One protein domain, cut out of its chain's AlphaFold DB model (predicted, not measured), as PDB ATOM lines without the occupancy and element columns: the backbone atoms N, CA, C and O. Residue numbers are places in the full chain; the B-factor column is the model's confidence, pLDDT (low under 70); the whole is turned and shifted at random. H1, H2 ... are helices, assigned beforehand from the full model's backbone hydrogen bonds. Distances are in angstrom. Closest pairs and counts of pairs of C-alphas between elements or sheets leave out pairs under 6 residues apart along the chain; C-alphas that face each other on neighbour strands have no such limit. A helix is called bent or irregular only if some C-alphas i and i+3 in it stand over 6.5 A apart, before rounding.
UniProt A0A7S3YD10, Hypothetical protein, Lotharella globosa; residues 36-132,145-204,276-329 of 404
ATOM      1  N   THR A  36     135.893 167.592 147.391       76.56
ATOM      2  CA  THR A  36     136.187 168.725 148.272       76.56
ATOM      3  C   THR A  36     134.936 169.439 148.769       76.56
ATOM      4  O   THR A  36     134.888 169.788 149.947       76.56
ATOM      5  N   ASP A  37     133.912 169.600 147.933       74.19
ATOM      6  CA  ASP A  37     132.687 170.322 148.295       74.19
ATOM      7  C   ASP A  37     131.833 169.493 149.249       74.19
ATOM      8  O   ASP A  37     131.326 169.992 150.256       74.19
ATOM      9  N   VAL A  38     131.773 168.183 148.997       79.00
ATOM     10  CA  VAL A  38     131.135 167.219 149.900       79.00
ATOM     11  C   VAL A  38     131.860 167.187 151.247       79.00
ATOM     12  O   VAL A  38     131.215 167.191 152.296       79.00
ATOM     13  N   ALA A  39     133.197 167.200 151.241       81.50
ATOM     14  CA  ALA A  39     133.985 167.248 152.470       81.50
ATOM     15  C   ALA A  39     133.767 168.560 153.242       81.50
ATOM     16  O   ALA A  39     133.588 168.527 154.460       81.50
ATOM     17  N   ALA A  40     133.727 169.705 152.554       76.44
ATOM     18  CA  ALA A  40     133.444 170.998 153.166       76.44
ATOM     19  C   ALA A  40     132.037 171.034 153.783       76.44
ATOM     20  O   ALA A  40     131.888 171.420 154.943       76.44
ATOM     21  N   ALA A  41     131.019 170.554 153.063       74.81
ATOM     22  CA  ALA A  41     129.655 170.440 153.575       74.81
ATOM     23  C   ALA A  41     129.575 169.540 154.817       74.81
ATOM     24  O   ALA A  41     128.926 169.902 155.799       74.81
ATOM     25  N   ALA A  42     130.273 168.399 154.813       82.19
ATOM     26  CA  ALA A  42     130.330 167.490 155.957       82.19
ATOM     27  C   ALA A  42     131.002 168.136 157.179       82.19
ATOM     28  O   ALA A  42     130.521 167.987 158.306       82.19
ATOM     29  N   VAL A  43     132.083 168.893 156.970       82.19
ATOM     30  CA  VAL A  43     132.749 169.654 158.035       82.19
ATOM     31  C   VAL A  43     131.814 170.718 158.604       82.19
ATOM     32  O   VAL A  43     131.637 170.765 159.820       82.19
ATOM     33  N   ILE A  44     131.167 171.519 157.753       79.06
ATOM     34  CA  ILE A  44     130.213 172.557 158.176       79.06
ATOM     35  C   ILE A  44     129.065 171.940 158.978       79.06
ATOM     36  O   ILE A  44     128.735 172.440 160.052       79.06
ATOM     37  N   LEU A  45     128.501 170.827 158.503       81.38
ATOM     38  CA  LEU A  45     127.446 170.103 159.208       81.38
ATOM     39  C   LEU A  45     127.923 169.628 160.585       81.38
ATOM     40  O   LEU A  45     127.231 169.834 161.578       81.38
ATOM     41  N   THR A  46     129.118 169.040 160.663       83.12
ATOM     42  CA  THR A  46     129.682 168.535 161.925       83.12
ATOM     43  C   THR A  46     129.910 169.668 162.925       83.12
ATOM     44  O   THR A  46     129.533 169.550 164.088       83.12
ATOM     45  N   CYS A  47     130.456 170.799 162.469       82.12
ATOM     46  CA  CYS A  47     130.620 172.004 163.285       82.12
ATOM     47  C   CYS A  47     129.262 172.542 163.763       82.12
ATOM     48  O   CYS A  47     129.114 172.882 164.935       82.12
ATOM     49  N   GLY A  48     128.260 172.536 162.877       77.25
ATOM     50  CA  GLY A  48     126.856 172.834 163.165       77.25
ATOM     51  C   GLY A  48     126.311 172.011 164.320       77.25
ATOM     52  O   GLY A  48     125.834 172.562 165.309       77.25
ATOM     53  N   LEU A  49     126.438 170.691 164.217       81.50
ATOM     54  CA  LEU A  49     125.957 169.749 165.225       81.50
ATOM     55  C   LEU A  49     126.680 169.915 166.568       81.50
ATOM     56  O   LEU A  49     126.028 169.915 167.610       81.50
ATOM     57  N   ILE A  50     128.001 170.121 166.562       84.38
ATOM     58  CA  ILE A  50     128.766 170.416 167.787       84.38
ATOM     59  C   ILE A  50     128.263 171.711 168.430       84.38
ATOM     60  O   ILE A  50     128.076 171.769 169.646       84.38
ATOM     61  N   GLY A  51     127.992 172.731 167.615       78.19
ATOM     62  CA  GLY A  51     127.452 174.001 168.073       78.19
ATOM     63  C   GLY A  51     126.082 173.883 168.740       78.19
ATOM     64  O   GLY A  51     125.844 174.539 169.749       78.19
ATOM     65  N   ILE A  52     125.217 172.991 168.243       79.56
ATOM     66  CA  ILE A  52     123.929 172.666 168.878       79.56
ATOM     67  C   ILE A  52     124.141 172.016 170.246       79.56
ATOM     68  O   ILE A  52     123.422 172.337 171.184       79.56
ATOM     69  N   ILE A  53     125.118 171.114 170.374       83.12
ATOM     70  CA  ILE A  53     125.386 170.386 171.624       83.12
ATOM     71  C   ILE A  53     125.972 171.314 172.698       83.12
ATOM     72  O   ILE A  53     125.697 171.134 173.884       83.12
ATOM     73  N   PHE A  54     126.761 172.315 172.299       81.38
ATOM     74  CA  PHE A  54     127.510 173.180 173.212       81.38
ATOM     75  C   PHE A  54     126.672 173.849 174.325       81.38
ATOM     76  O   PHE A  54     127.057 173.708 175.487       81.38
ATOM     77  N   PRO A  55     125.525 174.510 174.059       75.56
ATOM     78  CA  PRO A  55     124.693 175.099 175.118       75.56
ATOM     79  C   PRO A  55     124.100 174.084 176.109       75.56
ATOM     80  O   PRO A  55     123.758 174.459 177.230       75.56
ATOM     81  N   PHE A  56     124.027 172.799 175.752       82.12
ATOM     82  CA  PHE A  56     123.591 171.742 176.672       82.12
ATOM     83  C   PHE A  56     124.708 171.259 177.606       82.12
ATOM     84  O   PHE A  56     124.441 170.532 178.564       82.12
ATOM     85  N   LEU A  57     125.961 171.663 177.370       84.94
ATOM     86  CA  LEU A  57     127.070 171.312 178.249       84.94
ATOM     87  C   LEU A  57     126.983 172.123 179.559       84.94
ATOM     88  O   LEU A  57     126.937 173.357 179.518       84.94
ATOM     89  N   PRO A  58     127.043 171.473 180.743       86.56
ATOM     90  CA  PRO A  58     126.894 172.151 182.034       86.56
ATOM     91  C   PRO A  58     127.891 173.292 182.255       86.56
ATOM     92  O   PRO A  58     127.572 174.271 182.921       86.56
ATOM     93  N   PHE A  59     129.098 173.161 181.705       87.44
ATOM     94  CA  PHE A  59     130.152 174.170 181.794       87.44
ATOM     95  C   PHE A  59     129.812 175.444 181.010       87.44
ATOM     96  O   PHE A  59     129.959 176.541 181.543       87.44
ATOM     97  N   ALA A  60     129.299 175.303 179.783       77.50
ATOM     98  CA  ALA A  60     128.919 176.434 178.940       77.50
ATOM     99  C   ALA A  60     127.702 177.177 179.509       77.50
ATOM    100  O   ALA A  60     127.679 178.403 179.515       77.50
ATOM    101  N   ARG A  61     126.722 176.441 180.055       80.75
ATOM    102  CA  ARG A  61     125.523 177.022 180.680       80.75
ATOM    103  C   ARG A  61     125.827 177.783 181.973       80.75
ATOM    104  O   ARG A  61     125.156 178.758 182.283       80.75
ATOM    105  N   LYS A  62     126.811 177.330 182.757       88.81
ATOM    106  CA  LYS A  62     127.147 177.941 184.055       88.81
ATOM    107  C   LYS A  62     128.045 179.171 183.941       88.81
ATOM    108  O   LYS A  62     128.138 179.919 184.911       88.81
ATOM    109  N   ASN A  63     128.732 179.365 182.814       84.06
ATOM    110  CA  ASN A  63     129.732 180.415 182.677       84.06
ATOM    111  C   ASN A  63     129.318 181.476 181.635       84.06
ATOM    112  O   ASN A  63     129.589 181.296 180.443       84.06
ATOM    113  N   PRO A  64     128.736 182.615 182.062       82.94
ATOM    114  CA  PRO A  64     128.305 183.672 181.145       82.94
ATOM    115  C   PRO A  64     129.478 184.313 180.392       82.94
ATOM    116  O   PRO A  64     129.301 184.826 179.290       82.94
ATOM    117  N   ALA A  65     130.702 184.256 180.930       84.44
ATOM    118  CA  ALA A  65     131.873 184.788 180.238       84.44
ATOM    119  C   ALA A  65     132.179 184.012 178.948       84.44
ATOM    120  O   ALA A  65     132.605 184.611 177.964       84.44
ATOM    121  N   ILE A  66     131.932 182.698 178.932       81.25
ATOM    122  CA  ILE A  66     132.165 181.850 177.753       81.25
ATOM    123  C   ILE A  66     131.130 182.135 176.673       81.25
ATOM    124  O   ILE A  66     131.489 182.237 175.503       81.25
ATOM    125  N   GLN A  67     129.867 182.312 177.064       79.81
ATOM    126  CA  GLN A  67     128.802 182.688 176.136       79.81
ATOM    127  C   GLN A  67     129.110 184.041 175.486       79.81
ATOM    128  O   GLN A  67     129.171 184.126 174.262       79.81
ATOM    129  N   ARG A  68     129.461 185.054 176.290       81.62
ATOM    130  CA  ARG A  68     129.850 186.387 175.799       81.62
ATOM    131  C   ARG A  68     131.085 186.361 174.904       81.62
ATOM    132  O   ARG A  68     131.124 187.049 173.888       81.62
ATOM    133  N   ALA A  69     132.103 185.584 175.275       82.56
ATOM    134  CA  ALA A  69     133.303 185.429 174.459       82.56
ATOM    135  C   ALA A  69     132.971 184.786 173.108       82.56
ATOM    136  O   ALA A  69     133.465 185.243 172.079       82.56
ATOM    137  N   GLY A  70     132.097 183.777 173.107       81.81
ATOM    138  CA  GLY A  70     131.567 183.180 171.890       81.81
ATOM    139  C   GLY A  70     130.832 184.208 171.031       81.81
ATOM    140  O   GLY A  70     131.178 184.391 169.866       81.81
ATOM    141  N   GLU A  71     129.855 184.913 171.597       82.25
ATOM    142  CA  GLU A  71     129.066 185.917 170.875       82.25
ATOM    143  C   GLU A  71     129.952 186.999 170.255       82.25
ATOM    144  O   GLU A  71     129.878 187.229 169.049       82.25
ATOM    145  N   ALA A  72     130.868 187.581 171.034       84.38
ATOM    146  CA  ALA A  72     131.820 188.576 170.543       84.38
ATOM    147  C   ALA A  72     132.722 188.022 169.425       84.38
ATOM    148  O   ALA A  72     132.958 188.697 168.421       84.38
ATOM    149  N   HIS A  73     133.204 186.785 169.572       85.19
ATOM    150  CA  HIS A  73     134.015 186.129 168.550       85.19
ATOM    151  C   HIS A  73     133.224 185.908 167.254       85.19
ATOM    152  O   HIS A  73     133.699 186.257 166.172       85.19
ATOM    153  N   SER A  74     131.999 185.391 167.358       83.38
ATOM    154  CA  SER A  74     131.127 185.147 166.208       83.38
ATOM    155  C   SER A  74     130.740 186.442 165.491       83.38
ATOM    156  O   SER A  74     130.810 186.498 164.265       83.38
ATOM    157  N   ALA A  75     130.450 187.516 166.237       86.12
ATOM    158  CA  ALA A  75     130.160 188.835 165.686       86.12
ATOM    159  C   ALA A  75     131.329 189.357 164.841       86.12
ATOM    160  O   ALA A  75     131.136 189.826 163.717       86.12
ATOM    161  N   GLY A  76     132.553 189.219 165.360       84.75
ATOM    162  CA  GLY A  76     133.752 189.627 164.643       84.75
ATOM    163  C   GLY A  76     134.007 188.803 163.384       84.75
ATOM    164  O   GLY A  76     134.333 189.362 162.337       84.75
ATOM    165  N   LEU A  77     133.786 187.488 163.452       86.06
ATOM    166  CA  LEU A  77     133.893 186.602 162.293       86.06
ATOM    167  C   LEU A  77     132.866 186.928 161.212       86.06
ATOM    168  O   LEU A  77     133.231 186.993 160.039       86.06
ATOM    169  N   PHE A  78     131.606 187.164 161.582       87.31
ATOM    170  CA  PHE A  78     130.568 187.566 160.635       87.31
ATOM    171  C   PHE A  78     130.917 188.885 159.951       87.31
ATOM    172  O   PHE A  78     130.818 188.981 158.729       87.31
ATOM    173  N   LEU A  79     131.397 189.871 160.710       89.56
ATOM    174  CA  LEU A  79     131.810 191.158 160.161       89.56
ATOM    175  C   LEU A  79     132.980 191.011 159.174       89.56
ATOM    176  O   LEU A  79     132.937 191.564 158.073       89.56
ATOM    177  N   ALA A  80     134.001 190.232 159.540       88.50
ATOM    178  CA  ALA A  80     135.155 189.971 158.684       88.50
ATOM    179  C   ALA A  80     134.757 189.212 157.407       88.50
ATOM    180  O   ALA A  80     135.140 189.611 156.307       88.50
ATOM    181  N   LEU A  81     133.943 188.157 157.528       87.12
ATOM    182  CA  LEU A  81     133.427 187.396 156.388       87.12
ATOM    183  C   LEU A  81     132.591 188.277 155.456       87.12
ATOM    184  O   LEU A  81     132.754 188.188 154.238       87.12
ATOM    185  N   ALA A  82     131.740 189.143 156.009       88.94
ATOM    186  CA  ALA A  82     130.909 190.045 155.226       88.94
ATOM    187  C   ALA A  82     131.748 191.001 154.375       88.94
ATOM    188  O   ALA A  82     131.555 191.076 153.164       88.94
ATOM    189  N   LEU A  83     132.686 191.713 155.006       90.69
ATOM    190  CA  LEU A  83     133.429 192.799 154.369       90.69
ATOM    191  C   LEU A  83     134.579 192.288 153.495       90.69
ATOM    192  O   LEU A  83     134.714 192.704 152.346       90.69
ATOM    193  N   ILE A  84     135.403 191.382 154.028       92.44
ATOM    194  CA  ILE A  84     136.661 190.967 153.389       92.44
ATOM    195  C   ILE A  84     136.416 189.891 152.336       92.44
ATOM    196  O   ILE A  84     137.118 189.839 151.331       92.44
ATOM    197  N   HIS A  85     135.445 189.006 152.559       89.12
ATOM    198  CA  HIS A  85     135.237 187.866 151.675       89.12
ATOM    199  C   HIS A  85     134.005 188.015 150.798       89.12
ATOM    200  O   HIS A  85     134.133 187.909 149.586       89.12
ATOM    201  N   MET A  86     132.825 188.233 151.366       89.06
ATOM    202  CA  MET A  86     131.593 188.204 150.578       89.06
ATOM    203  C   MET A  86     131.456 189.458 149.717       89.06
ATOM    204  O   MET A  86     131.294 189.351 148.505       89.06
ATOM    205  N   LEU A  87     131.606 190.641 150.315       92.25
ATOM    206  CA  LEU A  87     131.457 191.899 149.592       92.25
ATOM    207  C   LEU A  87     132.596 192.132 148.593       92.25
ATOM    208  O   LEU A  87     132.339 192.552 147.468       92.25
ATOM    209  N   ALA A  88     133.840 191.820 148.970       93.19
ATOM    210  CA  ALA A  88     134.984 191.948 148.068       93.19
ATOM    211  C   ALA A  88     134.863 191.023 146.843       93.19
ATOM    212  O   ALA A  88     135.064 191.482 145.720       93.19
ATOM    213  N   ASN A  89     134.471 189.756 147.031       90.06
ATOM    214  CA  ASN A  89     134.260 188.852 145.895       90.06
ATOM    215  C   ASN A  89     133.070 189.304 145.046       90.06
ATOM    216  O   ASN A  89     133.178 189.293 143.827       90.06
ATOM    217  N   ALA A  90     131.982 189.774 145.664       92.31
ATOM    218  CA  ALA A  90     130.828 190.279 144.925       92.31
ATOM    219  C   ALA A  90     131.206 191.479 144.041       92.31
ATOM    220  O   ALA A  90     130.759 191.579 142.899       92.31
ATOM    221  N   MET A  91     132.063 192.373 144.550       94.94
ATOM    222  CA  MET A  91     132.628 193.486 143.783       94.94
ATOM    223  C   MET A  91     133.508 193.002 142.629       94.94
ATOM    224  O   MET A  91     133.414 193.551 141.534       94.94
ATOM    225  N   GLN A  92     134.326 191.970 142.851       93.31
ATOM    226  CA  GLN A  92     135.139 191.375 141.794       93.31
ATOM    227  C   GLN A  92     134.263 190.737 140.706       93.31
ATOM    228  O   GLN A  92     134.395 191.104 139.545       93.31
ATOM    229  N   SER A  93     133.298 189.888 141.071       90.88
ATOM    230  CA  SER A  93     132.380 189.249 140.118       90.88
ATOM    231  C   SER A  93     131.546 190.265 139.334       90.88
ATOM    232  O   SER A  93     131.328 190.101 138.136       90.88
ATOM    233  N   TRP A  94     131.123 191.360 139.973       94.62
ATOM    234  CA  TRP A  94     130.470 192.468 139.275       94.62
ATOM    235  C   TRP A  94     131.407 193.171 138.281       94.62
ATOM    236  O   TRP A  94     130.990 193.508 137.171       94.62
ATOM    237  N   ASN A  95     132.672 193.384 138.657       94.19
ATOM    238  CA  ASN A  95     133.672 193.967 137.766       94.19
ATOM    239  C   ASN A  95     133.956 193.067 136.558       94.19
ATOM    240  O   ASN A  95     134.050 193.560 135.436       94.19
ATOM    241  N   ASP A  96     134.042 191.760 136.762       92.94
ATOM    242  CA  ASP A  96     134.267 190.812 135.674       92.94
ATOM    243  C   ASP A  96     133.064 190.809 134.715       92.94
ATOM    244  O   ASP A  96     133.223 190.981 133.503       92.94
ATOM    245  N   TYR A  97     131.842 190.770 135.263       94.38
ATOM    246  CA  TYR A  97     130.603 190.859 134.490       94.38
ATOM    247  C   TYR A  97     130.501 192.160 133.674       94.38
ATOM    248  O   TYR A  97     130.228 192.121 132.472       94.38
ATOM    249  N   ARG A  98     130.738 193.330 134.286       95.19
ATOM    250  CA  ARG A  98     130.625 194.619 133.574       95.19
ATOM    251  C   ARG A  98     131.662 194.738 132.455       95.19
ATOM    252  O   ARG A  98     131.332 195.249 131.386       95.19
ATOM    253  N   HIS A  99     132.883 194.235 132.674       94.69
ATOM    254  CA  HIS A  99     133.929 194.215 131.653       94.69
ATOM    255  C   HIS A  99     133.540 193.305 130.483       94.69
ATOM    256  O   HIS A  99     133.681 193.716 129.333       94.69
ATOM    257  N   ALA A 100     132.970 192.129 130.763       94.69
ATOM    258  CA  ALA A 100     132.482 191.212 129.733       94.69
ATOM    259  C   ALA A 100     131.333 191.806 128.894       94.69
ATOM    260  O   ALA A 100     131.249 191.552 127.695       94.69
ATOM    261  N   GLN A 101     130.471 192.626 129.502       96.12
ATOM    262  CA  GLN A 101     129.335 193.265 128.825       96.12
ATOM    263  C   GLN A 101     129.667 194.627 128.189       96.12
ATOM    264  O   GLN A 101     128.791 195.254 127.595       96.12
ATOM    265  N   GLY A 102     130.902 195.126 128.320       96.69
ATOM    266  CA  GLY A 102     131.273 196.466 127.847       96.69
ATOM    267  C   GLY A 102     130.520 197.601 128.559       96.69
ATOM    268  O   GLY A 102     130.349 198.685 127.999       96.69
ATOM    269  N   ILE A 103     130.044 197.358 129.785       96.12
ATOM    270  CA  ILE A 103     129.341 198.353 130.595       96.12
ATOM    271  C   ILE A 103     130.387 199.263 131.250       96.12
ATOM    272  O   ILE A 103     131.131 198.848 132.136       96.12
ATOM    273  N   ASN A 104     130.410 200.534 130.840       94.88
ATOM    274  CA  ASN A 104     131.314 201.555 131.388       94.88
ATOM    275  C   ASN A 104     130.852 202.141 132.736       94.88
ATOM    276  O   ASN A 104     131.466 203.079 133.240       94.88
ATOM    277  N   ASP A 105     129.777 201.612 133.321       91.75
ATOM    278  CA  ASP A 105     129.297 202.045 134.630       91.75
ATOM    279  C   ASP A 105     130.271 201.599 135.738       91.75
ATOM    280  O   ASP A 105     130.782 200.472 135.756       91.75
ATOM    281  N   THR A 106     130.556 202.511 136.664       91.06
ATOM    282  CA  THR A 106     131.397 202.280 137.848       91.06
ATOM    283  C   THR A 106     130.569 202.152 139.122       91.06
ATOM    284  O   THR A 106     131.134 202.086 140.213       91.06
ATOM    285  N   TYR A 107     129.239 202.159 139.015       92.81
ATOM    286  CA  TYR A 107     128.375 202.105 140.181       92.81
ATOM    287  C   TYR A 107     128.542 200.774 140.950       92.81
ATOM    288  O   TYR A 107     128.491 199.695 140.348       92.81
ATOM    289  N   PRO A 108     128.747 200.808 142.284       92.69
ATOM    290  CA  PRO A 108     129.018 199.618 143.087       92.69
ATOM    291  C   PRO A 108     127.716 198.898 143.478       92.69
ATOM    292  O   PRO A 108     127.339 198.861 144.653       92.69
ATOM    293  N   TYR A 109     127.020 198.305 142.502       94.25
ATOM    294  CA  TYR A 109     125.763 197.574 142.734       94.25
ATOM    295  C   TYR A 109     125.843 196.522 143.857       94.25
ATOM    296  O   TYR A 109     124.904 196.467 144.651       94.25
ATOM    297  N   PRO A 110     126.938 195.752 144.028       94.00
ATOM    298  CA  PRO A 110     127.059 194.824 145.155       94.00
ATOM    299  C   PRO A 110     126.944 195.494 146.531       94.00
ATOM    300  O   PRO A 110     126.301 194.955 147.427       94.00
ATOM    301  N   CYS A 111     127.501 196.697 146.702       94.69
ATOM    302  CA  CYS A 111     127.373 197.446 147.956       94.69
ATOM    303  C   CYS A 111     125.928 197.902 148.192       94.69
ATOM    304  O   CYS A 111     125.440 197.833 149.321       94.69
ATOM    305  N   LEU A 112     125.227 198.323 147.130       94.38
ATOM    306  CA  LEU A 112     123.812 198.687 147.209       94.38
ATOM    307  C   LEU A 112     122.951 197.480 147.601       94.38
ATOM    308  O   LEU A 112     122.137 197.594 148.513       94.38
ATOM    309  N   ILE A 113     123.147 196.327 146.954       93.25
ATOM    310  CA  ILE A 113     122.408 195.092 147.258       93.25
ATOM    311  C   ILE A 113     122.669 194.664 148.704       93.25
ATOM    312  O   ILE A 113     121.716 194.428 149.440       93.25
ATOM    313  N   ALA A 114     123.932 194.645 149.145       92.00
ATOM    314  CA  ALA A 114     124.281 194.319 150.526       92.00
ATOM    315  C   ALA A 114     123.603 195.268 151.533       92.00
ATOM    316  O   ALA A 114     123.030 194.813 152.523       92.00
ATOM    317  N   GLY A 115     123.612 196.577 151.262       88.81
ATOM    318  CA  GLY A 115     122.932 197.575 152.088       88.81
ATOM    319  C   GLY A 115     121.411 197.392 152.123       88.81
ATOM    320  O   GLY A 115     120.813 197.454 153.193       88.81
ATOM    321  N   LEU A 116     120.782 197.104 150.979       89.81
ATOM    322  CA  LEU A 116     119.345 196.827 150.899       89.81
ATOM    323  C   LEU A 116     118.970 195.557 151.667       89.81
ATOM    324  O   LEU A 116     117.985 195.567 152.402       89.81
ATOM    325  N   THR A 117     119.759 194.486 151.552       87.06
ATOM    326  CA  THR A 117     119.547 193.257 152.330       87.06
ATOM    327  C   THR A 117     119.692 193.517 153.829       87.06
ATOM    328  O   THR A 117     118.854 193.067 154.605       87.06
ATOM    329  N   PHE A 118     120.695 194.291 154.245       87.00
ATOM    330  CA  PHE A 118     120.874 194.689 155.642       87.00
ATOM    331  C   PHE A 118     119.668 195.480 156.181       87.00
ATOM    332  O   PHE A 118     119.124 195.138 157.230       87.00
ATOM    333  N   ILE A 119     119.196 196.492 155.440       84.75
ATOM    334  CA  ILE A 119     118.018 197.297 155.811       84.75
ATOM    335  C   ILE A 119     116.755 196.432 155.878       84.75
ATOM    336  O   ILE A 119     115.948 196.593 156.797       84.75
ATOM    337  N   LEU A 120     116.581 195.512 154.927       83.06
ATOM    338  CA  LEU A 120     115.452 194.585 154.908       83.06
ATOM    339  C   LEU A 120     115.431 193.723 156.174       83.06
ATOM    340  O   LEU A 120     114.389 193.624 156.816       83.06
ATOM    341  N   LEU A 121     116.572 193.149 156.564       82.81
ATOM    342  CA  LEU A 121     116.669 192.305 157.758       82.81
ATOM    343  C   LEU A 121     116.418 193.090 159.049       82.81
ATOM    344  O   LEU A 121     115.654 192.626 159.888       82.81
ATOM    345  N   ILE A 122     116.947 194.314 159.170       82.44
ATOM    346  CA  ILE A 122     116.606 195.207 160.292       82.44
ATOM    347  C   ILE A 122     115.105 195.497 160.326       82.44
ATOM    348  O   ILE A 122     114.491 195.499 161.389       82.44
ATOM    349  N   SER A 123     114.494 195.747 159.169       78.75
ATOM    350  CA  SER A 123     113.060 196.042 159.096       78.75
ATOM    351  C   SER A 123     112.214 194.847 159.539       78.75
ATOM    352  O   SER A 123     111.200 195.033 160.211       78.75
ATOM    353  N   LEU A 124     112.636 193.626 159.190       79.06
ATOM    354  CA  LEU A 124     111.997 192.388 159.636       79.06
ATOM    355  C   LEU A 124     112.159 192.177 161.146       79.06
ATOM    356  O   LEU A 124     111.178 191.838 161.802       79.06
ATOM    357  N   ASP A 125     113.343 192.444 161.698       81.75
ATOM    358  CA  ASP A 125     113.606 192.358 163.140       81.75
ATOM    359  C   ASP A 125     112.747 193.355 163.940       81.75
ATOM    360  O   ASP A 125     112.068 192.992 164.901       81.75
ATOM    361  N   LEU A 126     112.652 194.606 163.475       78.00
ATOM    362  CA  LEU A 126     111.781 195.619 164.084       78.00
ATOM    363  C   LEU A 126     110.295 195.254 163.984       78.00
ATOM    364  O   LEU A 126     109.528 195.487 164.924       78.00
ATOM    365  N   LEU A 127     109.869 194.691 162.848       75.12
ATOM    366  CA  LEU A 127     108.498 194.220 162.664       75.12
ATOM    367  C   LEU A 127     108.186 193.077 163.635       75.12
ATOM    368  O   LEU A 127     107.138 193.096 164.279       75.12
ATOM    369  N   GLN A 128     109.107 192.126 163.778       76.06
ATOM    370  CA  GLN A 128     108.982 191.020 164.715       76.06
ATOM    371  C   GLN A 128     108.914 191.515 166.160       76.06
ATOM    372  O   GLN A 128     108.006 191.116 166.884       76.06
ATOM    373  N   ALA A 129     109.809 192.415 166.575       75.12
ATOM    374  CA  ALA A 129     109.797 192.984 167.921       75.12
ATOM    375  C   ALA A 129     108.442 193.634 168.248       75.12
ATOM    376  O   ALA A 129     107.911 193.452 169.344       75.12
ATOM    377  N   LYS A 130     107.841 194.328 167.274       76.31
ATOM    378  CA  LYS A 130     106.514 194.942 167.411       76.31
ATOM    379  C   LYS A 130     105.377 193.918 167.488       76.31
ATOM    380  O   LYS A 130     104.424 194.114 168.238       76.31
ATOM    381  N   ILE A 131     105.448 192.838 166.709       71.38
ATOM    382  CA  ILE A 131     104.470 191.742 166.794       71.38
ATOM    383  C   ILE A 131     104.549 191.105 168.186       71.38
ATOM    384  O   ILE A 131     103.526 190.974 168.854       71.38
ATOM    385  N   MET A 132     105.762 190.809 168.659       71.75
ATOM    386  CA  MET A 132     105.994 190.203 169.971       71.75
ATOM    387  C   MET A 132     105.561 191.116 171.125       71.75
ATOM    388  O   MET A 132     104.997 190.623 172.101       71.75
ATOM    389  N   ILE A 145     110.146 177.881 175.156       58.94
ATOM    390  CA  ILE A 145     110.083 176.991 174.012       58.94
ATOM    391  C   ILE A 145     110.496 175.576 174.446       58.94
ATOM    392  O   ILE A 145     111.556 175.413 175.045       58.94
ATOM    393  N   PRO A 146     109.700 174.524 174.182       71.12
ATOM    394  CA  PRO A 146     110.067 173.187 174.621       71.12
ATOM    395  C   PRO A 146     111.395 172.769 173.981       71.12
ATOM    396  O   PRO A 146     111.580 172.906 172.775       71.12
ATOM    397  N   THR A 147     112.320 172.217 174.771       71.88
ATOM    398  CA  THR A 147     113.711 171.948 174.355       71.88
ATOM    399  C   THR A 147     113.831 171.144 173.057       71.88
ATOM    400  O   THR A 147     114.727 171.390 172.247       71.88
ATOM    401  N   TRP A 148     112.922 170.190 172.822       78.81
ATOM    402  CA  TRP A 148     112.902 169.395 171.589       78.81
ATOM    403  C   TRP A 148     112.688 170.263 170.341       78.81
ATOM    404  O   TRP A 148     113.223 169.954 169.275       78.81
ATOM    405  N   PHE A 149     111.944 171.362 170.466       70.75
ATOM    406  CA  PHE A 149     111.688 172.299 169.380       70.75
ATOM    407  C   PHE A 149     112.946 173.101 169.048       70.75
ATOM    408  O   PHE A 149     113.308 173.190 167.878       70.75
ATOM    409  N   SER A 150     113.691 173.573 170.048       67.62
ATOM    410  CA  SER A 150     114.977 174.259 169.847       67.62
ATOM    411  C   SER A 150     116.020 173.339 169.211       67.62
ATOM    412  O   SER A 150     116.746 173.758 168.311       67.62
ATOM    413  N   ILE A 151     116.057 172.062 169.613       74.69
ATOM    414  CA  ILE A 151     116.908 171.048 168.971       74.69
ATOM    415  C   ILE A 151     116.487 170.852 167.511       74.69
ATOM    416  O   ILE A 151     117.340 170.866 166.625       74.69
ATOM    417  N   THR A 152     115.184 170.712 167.244       74.06
ATOM    418  CA  THR A 152     114.656 170.532 165.881       74.06
ATOM    419  C   THR A 152     115.024 171.715 164.990       74.06
ATOM    420  O   THR A 152     115.543 171.523 163.892       74.06
ATOM    421  N   LEU A 153     114.835 172.939 165.483       68.81
ATOM    422  CA  LEU A 153     115.248 174.156 164.793       68.81
ATOM    423  C   LEU A 153     116.755 174.188 164.553       68.81
ATOM    424  O   LEU A 153     117.184 174.450 163.433       68.81
ATOM    425  N   GLY A 154     117.559 173.853 165.564       68.12
ATOM    426  CA  GLY A 154     119.007 173.724 165.426       68.12
ATOM    427  C   GLY A 154     119.400 172.781 164.287       68.12
ATOM    428  O   GLY A 154     120.234 173.140 163.457       68.12
ATOM    429  N   VAL A 155     118.762 171.611 164.186       74.44
ATOM    430  CA  VAL A 155     119.009 170.638 163.107       74.44
ATOM    431  C   VAL A 155     118.598 171.191 161.739       74.44
ATOM    432  O   VAL A 155     119.354 171.061 160.773       74.44
ATOM    433  N   VAL A 156     117.446 171.861 161.639       73.00
ATOM    434  CA  VAL A 156     117.027 172.538 160.398       73.00
ATOM    435  C   VAL A 156     118.074 173.577 159.985       73.00
ATOM    436  O   VAL A 156     118.522 173.588 158.840       73.00
ATOM    437  N   PHE A 157     118.580 174.381 160.919       69.19
ATOM    438  CA  PHE A 157     119.643 175.345 160.630       69.19
ATOM    439  C   PHE A 157     120.967 174.710 160.224       69.19
ATOM    440  O   PHE A 157     121.649 175.239 159.344       69.19
ATOM    441  N   ALA A 158     121.352 173.608 160.864       69.75
ATOM    442  CA  ALA A 158     122.587 172.903 160.542       69.75
ATOM    443  C   ALA A 158     122.535 172.265 159.146       69.75
ATOM    444  O   ALA A 158     123.565 172.180 158.484       69.75
ATOM    445  N   THR A 159     121.349 171.864 158.678       75.94
ATOM    446  CA  THR A 159     121.152 171.257 157.349       75.94
ATOM    447  C   THR A 159     120.968 172.280 156.224       75.94
ATOM    448  O   THR A 159     121.328 171.991 155.082       75.94
ATOM    449  N   MET A 160     120.504 173.498 156.530       70.94
ATOM    450  CA  MET A 160     120.350 174.578 155.544       70.94
ATOM    451  C   MET A 160     121.665 174.977 154.871       70.94
ATOM    452  O   MET A 160     121.675 175.202 153.666       70.94
ATOM    453  N   ALA A 161     122.779 175.033 155.608       70.19
ATOM    454  CA  ALA A 161     124.064 175.419 155.025       70.19
ATOM    455  C   ALA A 161     124.586 174.391 153.988       70.19
ATOM    456  O   ALA A 161     124.861 174.784 152.855       70.19
ATOM    457  N   PRO A 162     124.655 173.078 154.287       72.00
ATOM    458  CA  PRO A 162     124.945 172.056 153.280       72.00
ATOM    459  C   PRO A 162     123.998 172.097 152.076       72.00
ATOM    460  O   PRO A 162     124.457 172.016 150.940       72.00
ATOM    461  N   LEU A 163     122.688 172.261 152.310       74.44
ATOM    462  CA  LEU A 163     121.698 172.330 151.233       74.44
ATOM    463  C   LEU A 163     121.974 173.506 150.294       74.44
ATOM    464  O   LEU A 163     121.947 173.358 149.076       74.44
ATOM    465  N   ALA A 164     122.279 174.668 150.856       72.94
ATOM    466  CA  ALA A 164     122.623 175.835 150.071       72.94
ATOM    467  C   ALA A 164     123.916 175.678 149.284       72.94
ATOM    468  O   ALA A 164     123.989 176.125 148.146       72.94
ATOM    469  N   LEU A 165     124.923 175.031 149.863       73.25
ATOM    470  CA  LEU A 165     126.165 174.752 149.156       73.25
ATOM    471  C   LEU A 165     125.905 173.872 147.922       73.25
ATOM    472  O   LEU A 165     126.420 174.164 146.848       73.25
ATOM    473  N   ILE A 166     125.022 172.873 148.045       77.44
ATOM    474  CA  ILE A 166     124.573 172.035 146.921       77.44
ATOM    475  C   ILE A 166     123.818 172.868 145.871       77.44
ATOM    476  O   ILE A 166     124.063 172.720 144.672       77.44
ATOM    477  N   ILE A 167     122.916 173.758 146.299       80.81
ATOM    478  CA  ILE A 167     122.174 174.641 145.384       80.81
ATOM    479  C   ILE A 167     123.130 175.594 144.657       80.81
ATOM    480  O   ILE A 167     122.989 175.783 143.454       80.81
ATOM    481  N   ALA A 168     124.120 176.164 145.342       76.69
ATOM    482  CA  ALA A 168     125.114 177.021 144.706       76.69
ATOM    483  C   ALA A 168     125.979 176.271 143.705       76.69
ATOM    484  O   ALA A 168     126.120 176.754 142.589       76.69
ATOM    485  N   ALA A 169     126.475 175.081 144.051       77.62
ATOM    486  CA  ALA A 169     127.193 174.239 143.098       77.62
ATOM    487  C   ALA A 169     126.333 173.943 141.852       77.62
ATOM    488  O   ALA A 169     126.815 173.952 140.724       77.62
ATOM    489  N   SER A 170     125.021 173.764 142.041       79.94
ATOM    490  CA  SER A 170     124.081 173.557 140.933       79.94
ATOM    491  C   SER A 170     123.883 174.818 140.080       79.94
ATOM    492  O   SER A 170     123.809 174.719 138.862       79.94
ATOM    493  N   LEU A 171     123.812 176.002 140.695       77.06
ATOM    494  CA  LEU A 171     123.632 177.280 139.990       77.06
ATOM    495  C   LEU A 171     124.910 177.778 139.304       77.06
ATOM    496  O   LEU A 171     124.834 178.532 138.337       77.06
ATOM    497  N   ASN A 172     126.087 177.384 139.789       75.00
ATOM    498  CA  ASN A 172     127.358 177.801 139.197       75.00
ATOM    499  C   ASN A 172     127.604 177.113 137.850       75.00
ATOM    500  O   ASN A 172     128.321 177.646 136.999       75.00
ATOM    501  N   ALA A 173     126.955 175.964 137.626       76.94
ATOM    502  CA  ALA A 173     126.959 175.271 136.345       76.94
ATOM    503  C   ALA A 173     126.474 176.174 135.193       76.94
ATOM    504  O   ALA A 173     126.975 176.050 134.074       76.94
ATOM    505  N   ASP A 174     125.587 177.133 135.481       76.81
ATOM    506  CA  ASP A 174     125.018 178.052 134.488       76.81
ATOM    507  C   ASP A 174     125.904 179.287 134.206       76.81
ATOM    508  O   ASP A 174     125.558 180.105 133.352       76.81
ATOM    509  N   LYS A 175     127.055 179.435 134.888       76.31
ATOM    510  CA  LYS A 175     128.056 180.512 134.692       76.31
ATOM    511  C   LYS A 175     127.476 181.935 134.620       76.31
ATOM    512  O   LYS A 175     127.937 182.770 133.842       76.31
ATOM    513  N   ASN A 176     126.453 182.235 135.416       87.31
ATOM    514  CA  ASN A 176     125.881 183.577 135.456       87.31
ATOM    515  C   ASN A 176     126.590 184.439 136.514       87.31
ATOM    516  O   ASN A 176     126.150 184.511 137.664       87.31
ATOM    517  N   ASP A 177     127.673 185.113 136.114       88.56
ATOM    518  CA  ASP A 177     128.498 185.956 136.999       88.56
ATOM    519  C   ASP A 177     127.686 187.042 137.723       88.56
ATOM    520  O   ASP A 177     127.961 187.368 138.881       88.56
ATOM    521  N   LEU A 178     126.632 187.558 137.079       91.94
ATOM    522  CA  LEU A 178     125.721 188.526 137.688       91.94
ATOM    523  C   LEU A 178     124.939 187.908 138.850       91.94
ATOM    524  O   LEU A 178     124.826 188.516 139.915       91.94
ATOM    525  N   ALA A 179     124.400 186.702 138.663       89.44
ATOM    526  CA  ALA A 179     123.673 186.004 139.719       89.44
ATOM    527  C   ALA A 179     124.592 185.710 140.913       89.44
ATOM    528  O   ALA A 179     124.203 185.953 142.057       89.44
ATOM    529  N   VAL A 180     125.828 185.273 140.647       88.00
ATOM    530  CA  VAL A 180     126.843 185.027 141.683       88.00
ATOM    531  C   VAL A 180     127.160 186.311 142.453       88.00
ATOM    532  O   VAL A 180     127.122 186.299 143.687       88.00
ATOM    533  N   ALA A 181     127.389 187.432 141.759       91.38
ATOM    534  CA  ALA A 181     127.649 188.725 142.391       91.38
ATOM    535  C   ALA A 181     126.479 189.178 143.286       91.38
ATOM    536  O   ALA A 181     126.692 189.592 144.428       91.38
ATOM    537  N   CYS A 182     125.238 189.046 142.808       92.25
ATOM    538  CA  CYS A 182     124.036 189.384 143.574       92.25
ATOM    539  C   CYS A 182     123.874 188.509 144.826       92.25
ATOM    540  O   CYS A 182     123.576 189.028 145.903       92.25
ATOM    541  N   ILE A 183     124.100 187.195 144.711       89.38
ATOM    542  CA  ILE A 183     124.000 186.250 145.833       89.38
ATOM    543  C   ILE A 183     125.065 186.553 146.893       89.38
ATOM    544  O   ILE A 183     124.750 186.623 148.081       89.38
ATOM    545  N   GLN A 184     126.314 186.780 146.477       89.50
ATOM    546  CA  GLN A 184     127.403 187.121 147.395       89.50
ATOM    547  C   GLN A 184     127.170 188.469 148.089       89.50
ATOM    548  O   GLN A 184     127.415 188.594 149.289       89.50
ATOM    549  N   ALA A 185     126.638 189.462 147.372       92.56
ATOM    550  CA  ALA A 185     126.267 190.751 147.945       92.56
ATOM    551  C   ALA A 185     125.147 190.624 148.993       92.56
ATOM    552  O   ALA A 185     125.267 191.158 150.097       92.56
ATOM    553  N   ALA A 186     124.087 189.869 148.691       89.75
ATOM    554  CA  ALA A 186     123.008 189.608 149.642       89.75
ATOM    555  C   ALA A 186     123.518 188.851 150.884       89.75
ATOM    556  O   ALA A 186     123.184 189.200 152.022       89.75
ATOM    557  N   ALA A 187     124.400 187.864 150.690       87.69
ATOM    558  CA  ALA A 187     125.061 187.157 151.784       87.69
ATOM    559  C   ALA A 187     125.899 188.108 152.656       87.69
ATOM    560  O   ALA A 187     125.827 188.034 153.882       87.69
ATOM    561  N   ALA A 188     126.638 189.046 152.051       91.19
ATOM    562  CA  ALA A 188     127.397 190.061 152.783       91.19
ATOM    563  C   ALA A 188     126.488 190.943 153.657       91.19
ATOM    564  O   ALA A 188     126.760 191.106 154.846       91.19
ATOM    565  N   GLY A 189     125.383 191.456 153.104       87.25
ATOM    566  CA  GLY A 189     124.398 192.240 153.861       87.25
ATOM    567  C   GLY A 189     123.804 191.469 155.041       87.25
ATOM    568  O   GLY A 189     123.624 192.006 156.133       87.25
ATOM    569  N   THR A 190     123.587 190.171 154.844       87.44
ATOM    570  CA  THR A 190     123.094 189.270 155.887       87.44
ATOM    571  C   THR A 190     124.106 189.076 157.017       87.44
ATOM    572  O   THR A 190     123.754 189.169 158.191       87.44
ATOM    573  N   PHE A 191     125.383 188.861 156.695       87.12
ATOM    574  CA  PHE A 191     126.428 188.740 157.712       87.12
ATOM    575  C   PHE A 191     126.676 190.052 158.467       87.12
ATOM    576  O   PHE A 191     126.933 190.017 159.669       87.12
ATOM    577  N   LEU A 192     126.541 191.204 157.800       88.38
ATOM    578  CA  LEU A 192     126.580 192.510 158.466       88.38
ATOM    579  C   LEU A 192     125.464 192.652 159.503       88.38
ATOM    580  O   LEU A 192     125.719 193.130 160.608       88.38
ATOM    581  N   PHE A 193     124.251 192.210 159.163       89.44
ATOM    582  CA  PHE A 193     123.111 192.230 160.077       89.44
ATOM    583  C   PHE A 193     123.396 191.395 161.329       89.44
ATOM    584  O   PHE A 193     123.334 191.920 162.438       89.44
ATOM    585  N   LEU A 194     123.830 190.145 161.154       85.75
ATOM    586  CA  LEU A 194     124.131 189.236 162.268       85.75
ATOM    587  C   LEU A 194     125.268 189.735 163.155       85.75
ATOM    588  O   LEU A 194     125.213 189.590 164.377       85.75
ATOM    589  N   ALA A 195     126.299 190.335 162.555       87.94
ATOM    590  CA  ALA A 195     127.377 190.956 163.309       87.94
ATOM    591  C   ALA A 195     126.840 192.082 164.206       87.94
ATOM    592  O   ALA A 195     127.165 192.133 165.392       87.94
ATOM    593  N   CYS A 196     125.990 192.957 163.660       87.56
ATOM    594  CA  CYS A 196     125.389 194.060 164.410       87.56
ATOM    595  C   CYS A 196     124.466 193.564 165.525       87.56
ATOM    596  O   CYS A 196     124.549 194.055 166.649       87.56
ATOM    597  N   GLU A 197     123.627 192.574 165.234       86.75
ATOM    598  CA  GLU A 197     122.699 191.987 166.199       86.75
ATOM    599  C   GLU A 197     123.448 191.335 167.374       86.75
ATOM    600  O   GLU A 197     123.140 191.586 168.541       86.75
ATOM    601  N   SER A 198     124.508 190.580 167.069       83.44
ATOM    602  CA  SER A 198     125.361 189.931 168.073       83.44
ATOM    603  C   SER A 198     126.096 190.956 168.947       83.44
ATOM    604  O   SER A 198     126.237 190.763 170.152       83.44
ATOM    605  N   MET A 199     126.525 192.087 168.375       83.12
ATOM    606  CA  MET A 199     127.100 193.194 169.152       83.12
ATOM    607  C   MET A 199     126.050 193.928 170.001       83.12
ATOM    608  O   MET A 199     126.362 194.388 171.099       83.12
ATOM    609  N   GLY A 200     124.811 194.040 169.514       78.88
ATOM    610  CA  GLY A 200     123.696 194.653 170.239       78.88
ATOM    611  C   GLY A 200     123.300 193.869 171.492       78.88
ATOM    612  O   GLY A 200     123.042 194.474 172.534       78.88
ATOM    613  N   ALA A 201     123.343 192.535 171.417       72.31
ATOM    614  CA  ALA A 201     123.106 191.627 172.544       72.31
ATOM    615  C   ALA A 201     123.964 191.980 173.769       72.31
ATOM    616  O   ALA A 201     123.458 192.155 174.876       72.31
ATOM    617  N   LEU A 202     125.262 192.195 173.532       67.94
ATOM    618  CA  LEU A 202     126.250 192.499 174.569       67.94
ATOM    619  C   LEU A 202     125.966 193.825 175.295       67.94
ATOM    620  O   LEU A 202     126.347 193.997 176.457       67.94
ATOM    621  N   LYS A 203     125.302 194.774 174.620       71.81
ATOM    622  CA  LYS A 203     125.007 196.105 175.166       71.81
ATOM    623  C   LYS A 203     123.850 196.079 176.167       71.81
ATOM    624  O   LYS A 203     123.921 196.769 177.182       71.81
ATOM    625  N   ASN A 204     122.807 195.293 175.905       63.66
ATOM    626  CA  ASN A 204     121.575 195.320 176.700       63.66
ATOM    627  C   ASN A 204     121.713 194.629 178.069       63.66
ATOM    628  O   ASN A 204     121.024 195.013 179.009       63.66
ATOM    629  N   LEU A 276     138.211 176.280 159.931       41.75
ATOM    630  CA  LEU A 276     137.434 175.348 160.769       41.75
ATOM    631  C   LEU A 276     137.103 175.902 162.160       41.75
ATOM    632  O   LEU A 276     135.968 175.780 162.607       41.75
ATOM    633  N   LEU A 277     138.076 176.506 162.846       37.28
ATOM    634  CA  LEU A 277     137.891 177.053 164.197       37.28
ATOM    635  C   LEU A 277     136.823 178.165 164.238       37.28
ATOM    636  O   LEU A 277     135.931 178.095 165.085       37.28
ATOM    637  N   PRO A 278     136.825 179.116 163.285       44.78
ATOM    638  CA  PRO A 278     135.744 180.076 163.117       44.78
ATOM    639  C   PRO A 278     134.374 179.460 162.860       44.78
ATOM    640  O   PRO A 278     133.398 179.910 163.446       44.78
ATOM    641  N   ILE A 279     134.289 178.429 162.011       46.88
ATOM    642  CA  ILE A 279     133.025 177.756 161.670       46.88
ATOM    643  C   ILE A 279     132.458 177.012 162.893       46.88
ATOM    644  O   ILE A 279     131.256 177.078 163.143       46.88
ATOM    645  N   ILE A 280     133.312 176.373 163.704       42.19
ATOM    646  CA  ILE A 280     132.919 175.748 164.980       42.19
ATOM    647  C   ILE A 280     132.393 176.807 165.963       42.19
ATOM    648  O   ILE A 280     131.340 176.605 166.570       42.19
ATOM    649  N   GLY A 281     133.075 177.952 166.076       39.94
ATOM    650  CA  GLY A 281     132.625 179.080 166.901       39.94
ATOM    651  C   GLY A 281     131.290 179.671 166.430       39.94
ATOM    652  O   GLY A 281     130.381 179.865 167.232       39.94
ATOM    653  N   LEU A 282     131.127 179.869 165.120       47.53
ATOM    654  CA  LEU A 282     129.905 180.371 164.479       47.53
ATOM    655  C   LEU A 282     128.679 179.508 164.804       47.53
ATOM    656  O   LEU A 282     127.593 180.013 165.099       47.53
ATOM    657  N   CYS A 283     128.856 178.190 164.725       46.19
ATOM    658  CA  CYS A 283     127.800 177.224 164.970       46.19
ATOM    659  C   CYS A 283     127.427 177.149 166.455       46.19
ATOM    660  O   CYS A 283     126.245 177.027 166.770       46.19
ATOM    661  N   ALA A 284     128.398 177.273 167.365       38.25
ATOM    662  CA  ALA A 284     128.150 177.269 168.806       38.25
ATOM    663  C   ALA A 284     127.410 178.523 169.299       38.25
ATOM    664  O   ALA A 284     126.566 178.423 170.187       38.25
ATOM    665  N   CYS A 285     127.666 179.688 168.701       43.94
ATOM    666  CA  CYS A 285     127.080 180.953 169.156       43.94
ATOM    667  C   CYS A 285     125.634 181.156 168.693       43.94
ATOM    668  O   CYS A 285     124.785 181.540 169.494       43.94
ATOM    669  N   VAL A 286     125.320 180.820 167.436       50.19
ATOM    670  CA  VAL A 286     123.944 180.935 166.918       50.19
ATOM    671  C   VAL A 286     123.013 179.918 167.587       50.19
ATOM    672  O   VAL A 286     121.877 180.244 167.920       50.19
ATOM    673  N   CYS A 287     123.491 178.695 167.839       44.47
ATOM    674  CA  CYS A 287     122.708 177.698 168.568       44.47
ATOM    675  C   CYS A 287     122.605 178.021 170.063       44.47
ATOM    676  O   CYS A 287     121.562 177.765 170.657       44.47
ATOM    677  N   GLY A 288     123.640 178.627 170.654       38.69
ATOM    678  CA  GLY A 288     123.637 179.078 172.045       38.69
ATOM    679  C   GLY A 288     122.482 180.021 172.359       38.69
ATOM    680  O   GLY A 288     121.742 179.774 173.307       38.69
ATOM    681  N   ARG A 289     122.268 181.040 171.524       45.88
ATOM    682  CA  ARG A 289     121.239 182.063 171.756       45.88
ATOM    683  C   ARG A 289     119.813 181.535 171.563       45.88
ATOM    684  O   ARG A 289     118.961 181.761 172.410       45.88
ATOM    685  N   VAL A 290     119.586 180.729 170.518       46.22
ATOM    686  CA  VAL A 290     118.284 180.075 170.279       46.22
ATOM    687  C   VAL A 290     117.946 179.065 171.380       46.22
ATOM    688  O   VAL A 290     116.778 178.898 171.688       46.22
ATOM    689  N   VAL A 291     118.933 178.391 171.983       40.41
ATOM    690  CA  VAL A 291     118.701 177.383 173.036       40.41
ATOM    691  C   VAL A 291     118.600 177.999 174.439       40.41
ATOM    692  O   VAL A 291     117.870 177.462 175.270       40.41
ATOM    693  N   CYS A 292     119.298 179.103 174.728       39.31
ATOM    694  CA  CYS A 292     119.317 179.687 176.077       39.31
ATOM    695  C   CYS A 292     118.037 180.462 176.451       39.31
ATOM    696  O   CYS A 292     117.768 180.588 177.640       39.31
ATOM    697  N   ASP A 293     117.209 180.878 175.484       43.34
ATOM    698  CA  ASP A 293     115.905 181.535 175.728       43.34
ATOM    699  C   ASP A 293     114.714 180.546 175.860       43.34
ATOM    700  O   ASP A 293     113.547 180.932 175.810       43.34
ATOM    701  N   CYS A 294     114.976 179.242 176.021       40.72
ATOM    702  CA  CYS A 294     113.973 178.166 175.906       40.72
ATOM    703  C   CYS A 294     113.461 177.563 177.229       40.72
ATOM    704  O   CYS A 294     113.200 176.363 177.293       40.72
ATOM    705  N   ASP A 295     113.276 178.358 178.282       34.53
ATOM    706  CA  ASP A 295     112.648 177.869 179.520       34.53
ATOM    707  C   ASP A 295     111.161 178.307 179.605       34.53
ATOM    708  O   ASP A 295     110.850 179.369 180.132       34.53
ATOM    709  N   GLY A 296     110.243 177.450 179.101       36.66
ATOM    710  CA  GLY A 296     108.921 177.174 179.725       36.66
ATOM    711  C   GLY A 296     107.573 177.495 179.030       36.66
ATOM    712  O   GLY A 296     107.067 178.568 179.255       36.66
ATOM    713  N   GLY A 297     106.897 176.550 178.340       43.22
ATOM    714  CA  GLY A 297     105.467 176.619 177.932       43.22
ATOM    715  C   GLY A 297     105.134 176.574 176.415       43.22
ATOM    716  O   GLY A 297     105.884 177.015 175.553       43.22
ATOM    717  N   ALA A 298     104.009 175.949 176.050       43.53
ATOM    718  CA  ALA A 298     103.766 175.395 174.713       43.53
ATOM    719  C   ALA A 298     102.570 176.030 173.984       43.53
ATOM    720  O   ALA A 298     101.543 175.379 173.831       43.53
ATOM    721  N   GLN A 299     102.672 177.270 173.492       42.00
ATOM    722  CA  GLN A 299     101.614 177.812 172.627       42.00
ATOM    723  C   GLN A 299     102.050 179.033 171.796       42.00
ATOM    724  O   GLN A 299     101.748 180.159 172.151       42.00
ATOM    725  N   THR A 300     102.766 178.820 170.686       46.62
ATOM    726  CA  THR A 300     102.653 179.583 169.409       46.62
ATOM    727  C   THR A 300     103.781 179.158 168.462       46.62
ATOM    728  O   THR A 300     104.834 179.776 168.345       46.62
ATOM    729  N   HIS A 301     103.568 178.047 167.754       50.34
ATOM    730  CA  HIS A 301     104.556 177.536 166.804       50.34
ATOM    731  C   HIS A 301     104.802 178.506 165.626       50.34
ATOM    732  O   HIS A 301     105.931 178.603 165.156       50.34
ATOM    733  N   LEU A 302     103.791 179.245 165.158       44.25
ATOM    734  CA  LEU A 302     103.816 179.933 163.857       44.25
ATOM    735  C   LEU A 302     104.860 181.063 163.738       44.25
ATOM    736  O   LEU A 302     105.537 181.155 162.717       44.25
ATOM    737  N   ASP A 303     105.049 181.879 164.774       42.47
ATOM    738  CA  ASP A 303     105.912 183.069 164.679       42.47
ATOM    739  C   ASP A 303     107.392 182.732 164.894       42.47
ATOM    740  O   ASP A 303     108.267 183.257 164.200       42.47
ATOM    741  N   THR A 304     107.678 181.740 165.746       49.75
ATOM    742  CA  THR A 304     109.024 181.150 165.823       49.75
ATOM    743  C   THR A 304     109.376 180.442 164.512       49.75
ATOM    744  O   THR A 304     110.526 180.475 164.083       49.75
ATOM    745  N   TRP A 305     108.392 179.854 163.819       51.59
ATOM    746  CA  TRP A 305     108.590 179.315 162.472       51.59
ATOM    747  C   TRP A 305     108.976 180.402 161.462       51.59
ATOM    748  O   TRP A 305     109.890 180.164 160.681       51.59
ATOM    749  N   ILE A 306     108.356 181.587 161.481       46.47
ATOM    750  CA  ILE A 306     108.695 182.682 160.551       46.47
ATOM    751  C   ILE A 306     110.125 183.183 160.782       46.47
ATOM    752  O   ILE A 306     110.884 183.299 159.819       46.47
ATOM    753  N   LEU A 307     110.524 183.406 162.040       48.62
ATOM    754  CA  LEU A 307     111.905 183.758 162.384       48.62
ATOM    755  C   LEU A 307     112.875 182.665 161.931       48.62
ATOM    756  O   LEU A 307     113.897 182.940 161.300       48.62
ATOM    757  N   CYS A 308     112.541 181.408 162.207       48.59
ATOM    758  CA  CYS A 308     113.408 180.306 161.845       48.59
ATOM    759  C   CYS A 308     113.524 180.116 160.339       48.59
ATOM    760  O   CYS A 308     114.613 179.831 159.854       48.59
ATOM    761  N   VAL A 309     112.447 180.348 159.592       52.22
ATOM    762  CA  VAL A 309     112.454 180.380 158.130       52.22
ATOM    763  C   VAL A 309     113.283 181.556 157.622       52.22
ATOM    764  O   VAL A 309     114.075 181.355 156.710       52.22
ATOM    765  N   ALA A 310     113.188 182.747 158.217       48.56
ATOM    766  CA  ALA A 310     113.986 183.908 157.816       48.56
ATOM    767  C   ALA A 310     115.488 183.684 158.053       48.56
ATOM    768  O   ALA A 310     116.298 183.901 157.149       48.56
ATOM    769  N   ILE A 311     115.870 183.161 159.223       54.28
ATOM    770  CA  ILE A 311     117.257 182.788 159.524       54.28
ATOM    771  C   ILE A 311     117.692 181.616 158.617       54.28
ATOM    772  O   ILE A 311     118.835 181.576 158.166       54.28
ATOM    773  N   ALA A 312     116.807 180.663 158.304       53.09
ATOM    774  CA  ALA A 312     117.141 179.494 157.488       53.09
ATOM    775  C   ALA A 312     117.391 179.921 156.045       53.09
ATOM    776  O   ALA A 312     118.390 179.532 155.443       53.09
ATOM    777  N   PHE A 313     116.535 180.809 155.541       55.59
ATOM    778  CA  PHE A 313     116.686 181.481 154.265       55.59
ATOM    779  C   PHE A 313     117.997 182.270 154.231       55.59
ATOM    780  O   PHE A 313     118.763 182.119 153.291       55.59
ATOM    781  N   HIS A 314     118.343 183.013 155.289       58.56
ATOM    782  CA  HIS A 314     119.653 183.663 155.423       58.56
ATOM    783  C   HIS A 314     120.817 182.663 155.287       58.56
ATOM    784  O   HIS A 314     121.766 182.918 154.536       58.56
ATOM    785  N   LYS A 315     120.786 181.554 156.046       60.03
ATOM    786  CA  LYS A 315     121.862 180.549 156.041       60.03
ATOM    787  C   LYS A 315     121.999 179.902 154.673       60.03
ATOM    788  O   LYS A 315     123.112 179.540 154.290       60.03
ATOM    789  N   LEU A 316     120.891 179.834 153.935       56.25
ATOM    790  CA  LEU A 316     120.870 179.416 152.550       56.25
ATOM    791  C   LEU A 316     121.750 180.346 151.690       56.25
ATOM    792  O   LEU A 316     122.734 179.905 151.108       56.25
ATOM    793  N   TRP A 317     121.502 181.658 151.683       61.06
ATOM    794  CA  TRP A 317     122.303 182.598 150.875       61.06
ATOM    795  C   TRP A 317     123.788 182.600 151.248       61.06
ATOM    796  O   TRP A 317     124.656 182.606 150.375       61.06
ATOM    797  N   ALA A 318     124.087 182.556 152.547       54.91
ATOM    798  CA  ALA A 318     125.454 182.544 153.054       54.91
ATOM    799  C   ALA A 318     126.246 181.309 152.598       54.91
ATOM    800  O   ALA A 318     127.380 181.428 152.128       54.91
ATOM    801  N   ALA A 319     125.657 180.120 152.720       58.91
ATOM    802  CA  ALA A 319     126.322 178.900 152.292       58.91
ATOM    803  C   ALA A 319     126.330 178.740 150.766       58.91
ATOM    804  O   ALA A 319     127.274 178.159 150.232       58.91
ATOM    805  N   MET A 320     125.361 179.332 150.058       56.50
ATOM    806  CA  MET A 320     125.398 179.424 148.600       56.50
ATOM    807  C   MET A 320     126.604 180.249 148.138       56.50
ATOM    808  O   MET A 320     127.395 179.809 147.307       56.50
ATOM    809  N   ALA A 321     126.806 181.424 148.734       58.38
ATOM    810  CA  ALA A 321     127.956 182.273 148.439       58.38
ATOM    811  C   ALA A 321     129.302 181.573 148.717       58.38
ATOM    812  O   ALA A 321     130.251 181.725 147.943       58.38
ATOM    813  N   LEU A 322     129.381 180.773 149.790       58.78
ATOM    814  CA  LEU A 322     130.556 179.951 150.095       58.78
ATOM    815  C   LEU A 322     130.768 178.831 149.064       58.78
ATOM    816  O   LEU A 322     131.905 178.620 148.646       58.78
ATOM    817  N   GLY A 323     129.697 178.156 148.637       57.94
ATOM    818  CA  GLY A 323     129.742 177.123 147.598       57.94
ATOM    819  C   GLY A 323     130.338 177.646 146.293       57.94
ATOM    820  O   GLY A 323     131.310 177.083 145.799       57.94
ATOM    821  N   PHE A 324     129.868 178.807 145.815       65.25
ATOM    822  CA  PHE A 324     130.438 179.458 144.627       65.25
ATOM    823  C   PHE A 324     131.941 179.728 144.753       65.25
ATOM    824  O   PHE A 324     132.687 179.621 143.781       65.25
ATOM    825  N   LYS A 325     132.404 180.089 145.957       65.12
ATOM    826  CA  LYS A 325     133.819 180.372 146.206       65.12
ATOM    827  C   LYS A 325     134.675 179.104 146.188       65.12
ATOM    828  O   LYS A 325     135.777 179.144 145.651       65.12
ATOM    829  N   LEU A 326     134.189 178.013 146.783       64.06
ATOM    830  CA  LEU A 326     134.904 176.734 146.814       64.06
ATOM    831  C   LEU A 326     135.047 176.143 145.413       64.06
ATOM    832  O   LEU A 326     136.149 175.761 145.033       64.06
ATOM    833  N   GLU A 327     133.985 176.184 144.616       67.88
ATOM    834  CA  GLU A 327     134.014 175.683 143.242       67.88
ATOM    835  C   GLU A 327     134.910 176.534 142.330       67.88
ATOM    836  O   GLU A 327     135.677 176.015 141.521       67.88
ATOM    837  N   ASN A 328     134.894 177.862 142.483       66.19
ATOM    838  CA  ASN A 328     135.830 178.712 141.744       66.19
ATOM    839  C   ASN A 328     137.294 178.461 142.140       66.19
ATOM    840  O   ASN A 328     138.181 178.674 141.318       66.19
ATOM    841  N   ALA A 329     137.549 177.986 143.363       65.50
ATOM    842  CA  ALA A 329     138.880 177.586 143.812       65.50
ATOM    843  C   ALA A 329     139.264 176.150 143.399       65.50
ATOM    844  O   ALA A 329     140.456 175.842 143.383       65.50
TER     845      ALA A 329
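What this domain is: This is residues 36 to 132, 145 to 204 and 276 to 329 of the 404 residues of the protein "Hypothetical protein" of Lotharella globosa (UniProt A0A7S3YD10). Two groups of helices pack together: H3, H4 and H6 make one, with H3, bent but nearly straight, alongside H6, and H1, H5, H7 and H8 make the other. The groups meet where H6 crosses H8 and where H7 crosses H3a, the first arm of H3; short H2 turns the corner between H1 and H3. The printed part has 211 residues with eight named helices, H1 to H8 in order along the chain, and no named strand; the class is all helix. It is compact, with a radius of gyration of the C-alphas of 17.8 A, and only just elongated, spanning 59 by 40 by 31 A.

How they stand to each other: Begin at H1, residues 36 to 56; H5, residues 147 to 172, touches it at a shallow tilt of 16 degrees, opposite ways, the closest C-alphas being those of Ala 41 and Pro 162, 5.0 A apart. H7, residues 276 to 292, touches H1 at a steep tilt of 39 degrees, the same way; the closest C-alphas are those of Gly 51 and Ala 284, 3.4 A apart. After H2, residues 58 to 62, comes H3, residues 64 to 100, by its hydrogen bonds assigned as one helix but bent: C-alphas 84 and 87 are 6.5 A apart, and its arms H3a, residues 64 to 84, and H3b, residues 87 to 100, stand at a shallow tilt of 15 degrees. H2 and H3a only just touch, only at the corner, with 3 pairs of C-alphas within 8 A. H6, residues 177 to 204, touches H3a at a shallow tilt of 28 degrees, opposite ways, closest at the C-alphas of Ala 75 and Ala 195, 4.2 A. H4, residues 109 to 132, forms a helical hairpin with H3b, and touches H6 at the C-alphas of Ala 114 and Gly 189, 3.9 A. H8, residues 301 to 329, touches H6 at a steep tilt of 52 degrees, closest at the C-alphas of Ala 187 and Ala 318, 4.8 A. Every O i to N i+4 pair is within hydrogen-bond range in H2, H3a, H3b, H4, H7 and H8, against 15 of 17 in H1, 20 of 22 in H5 and 22 of 24 in H6.

Where its parts are: Find C-alpha 36 at (136.187, 168.725, 148.272); H1 runs 31.2 A from there and is only just irregular, with C-alphas 52 and 55 6.7 A apart. H6 spans 41.4 A, H5 38.2 A and H4 34.5 A. H8 runs 41.3 A to C-alpha 329 at (138.880, 177.586, 143.812).

The domain as a whole: The two C-alphas farthest apart are those of Gly 102 and Gly 297, 59.7 A. Residues 133 to 144 and 205 to 275 are not printed; the gaps between C-alphas are 14.4 A and 30.1 A. Of the links printed whole, none is long. Look for pLDDT under 70 in 62 residues, among them 276 to 329.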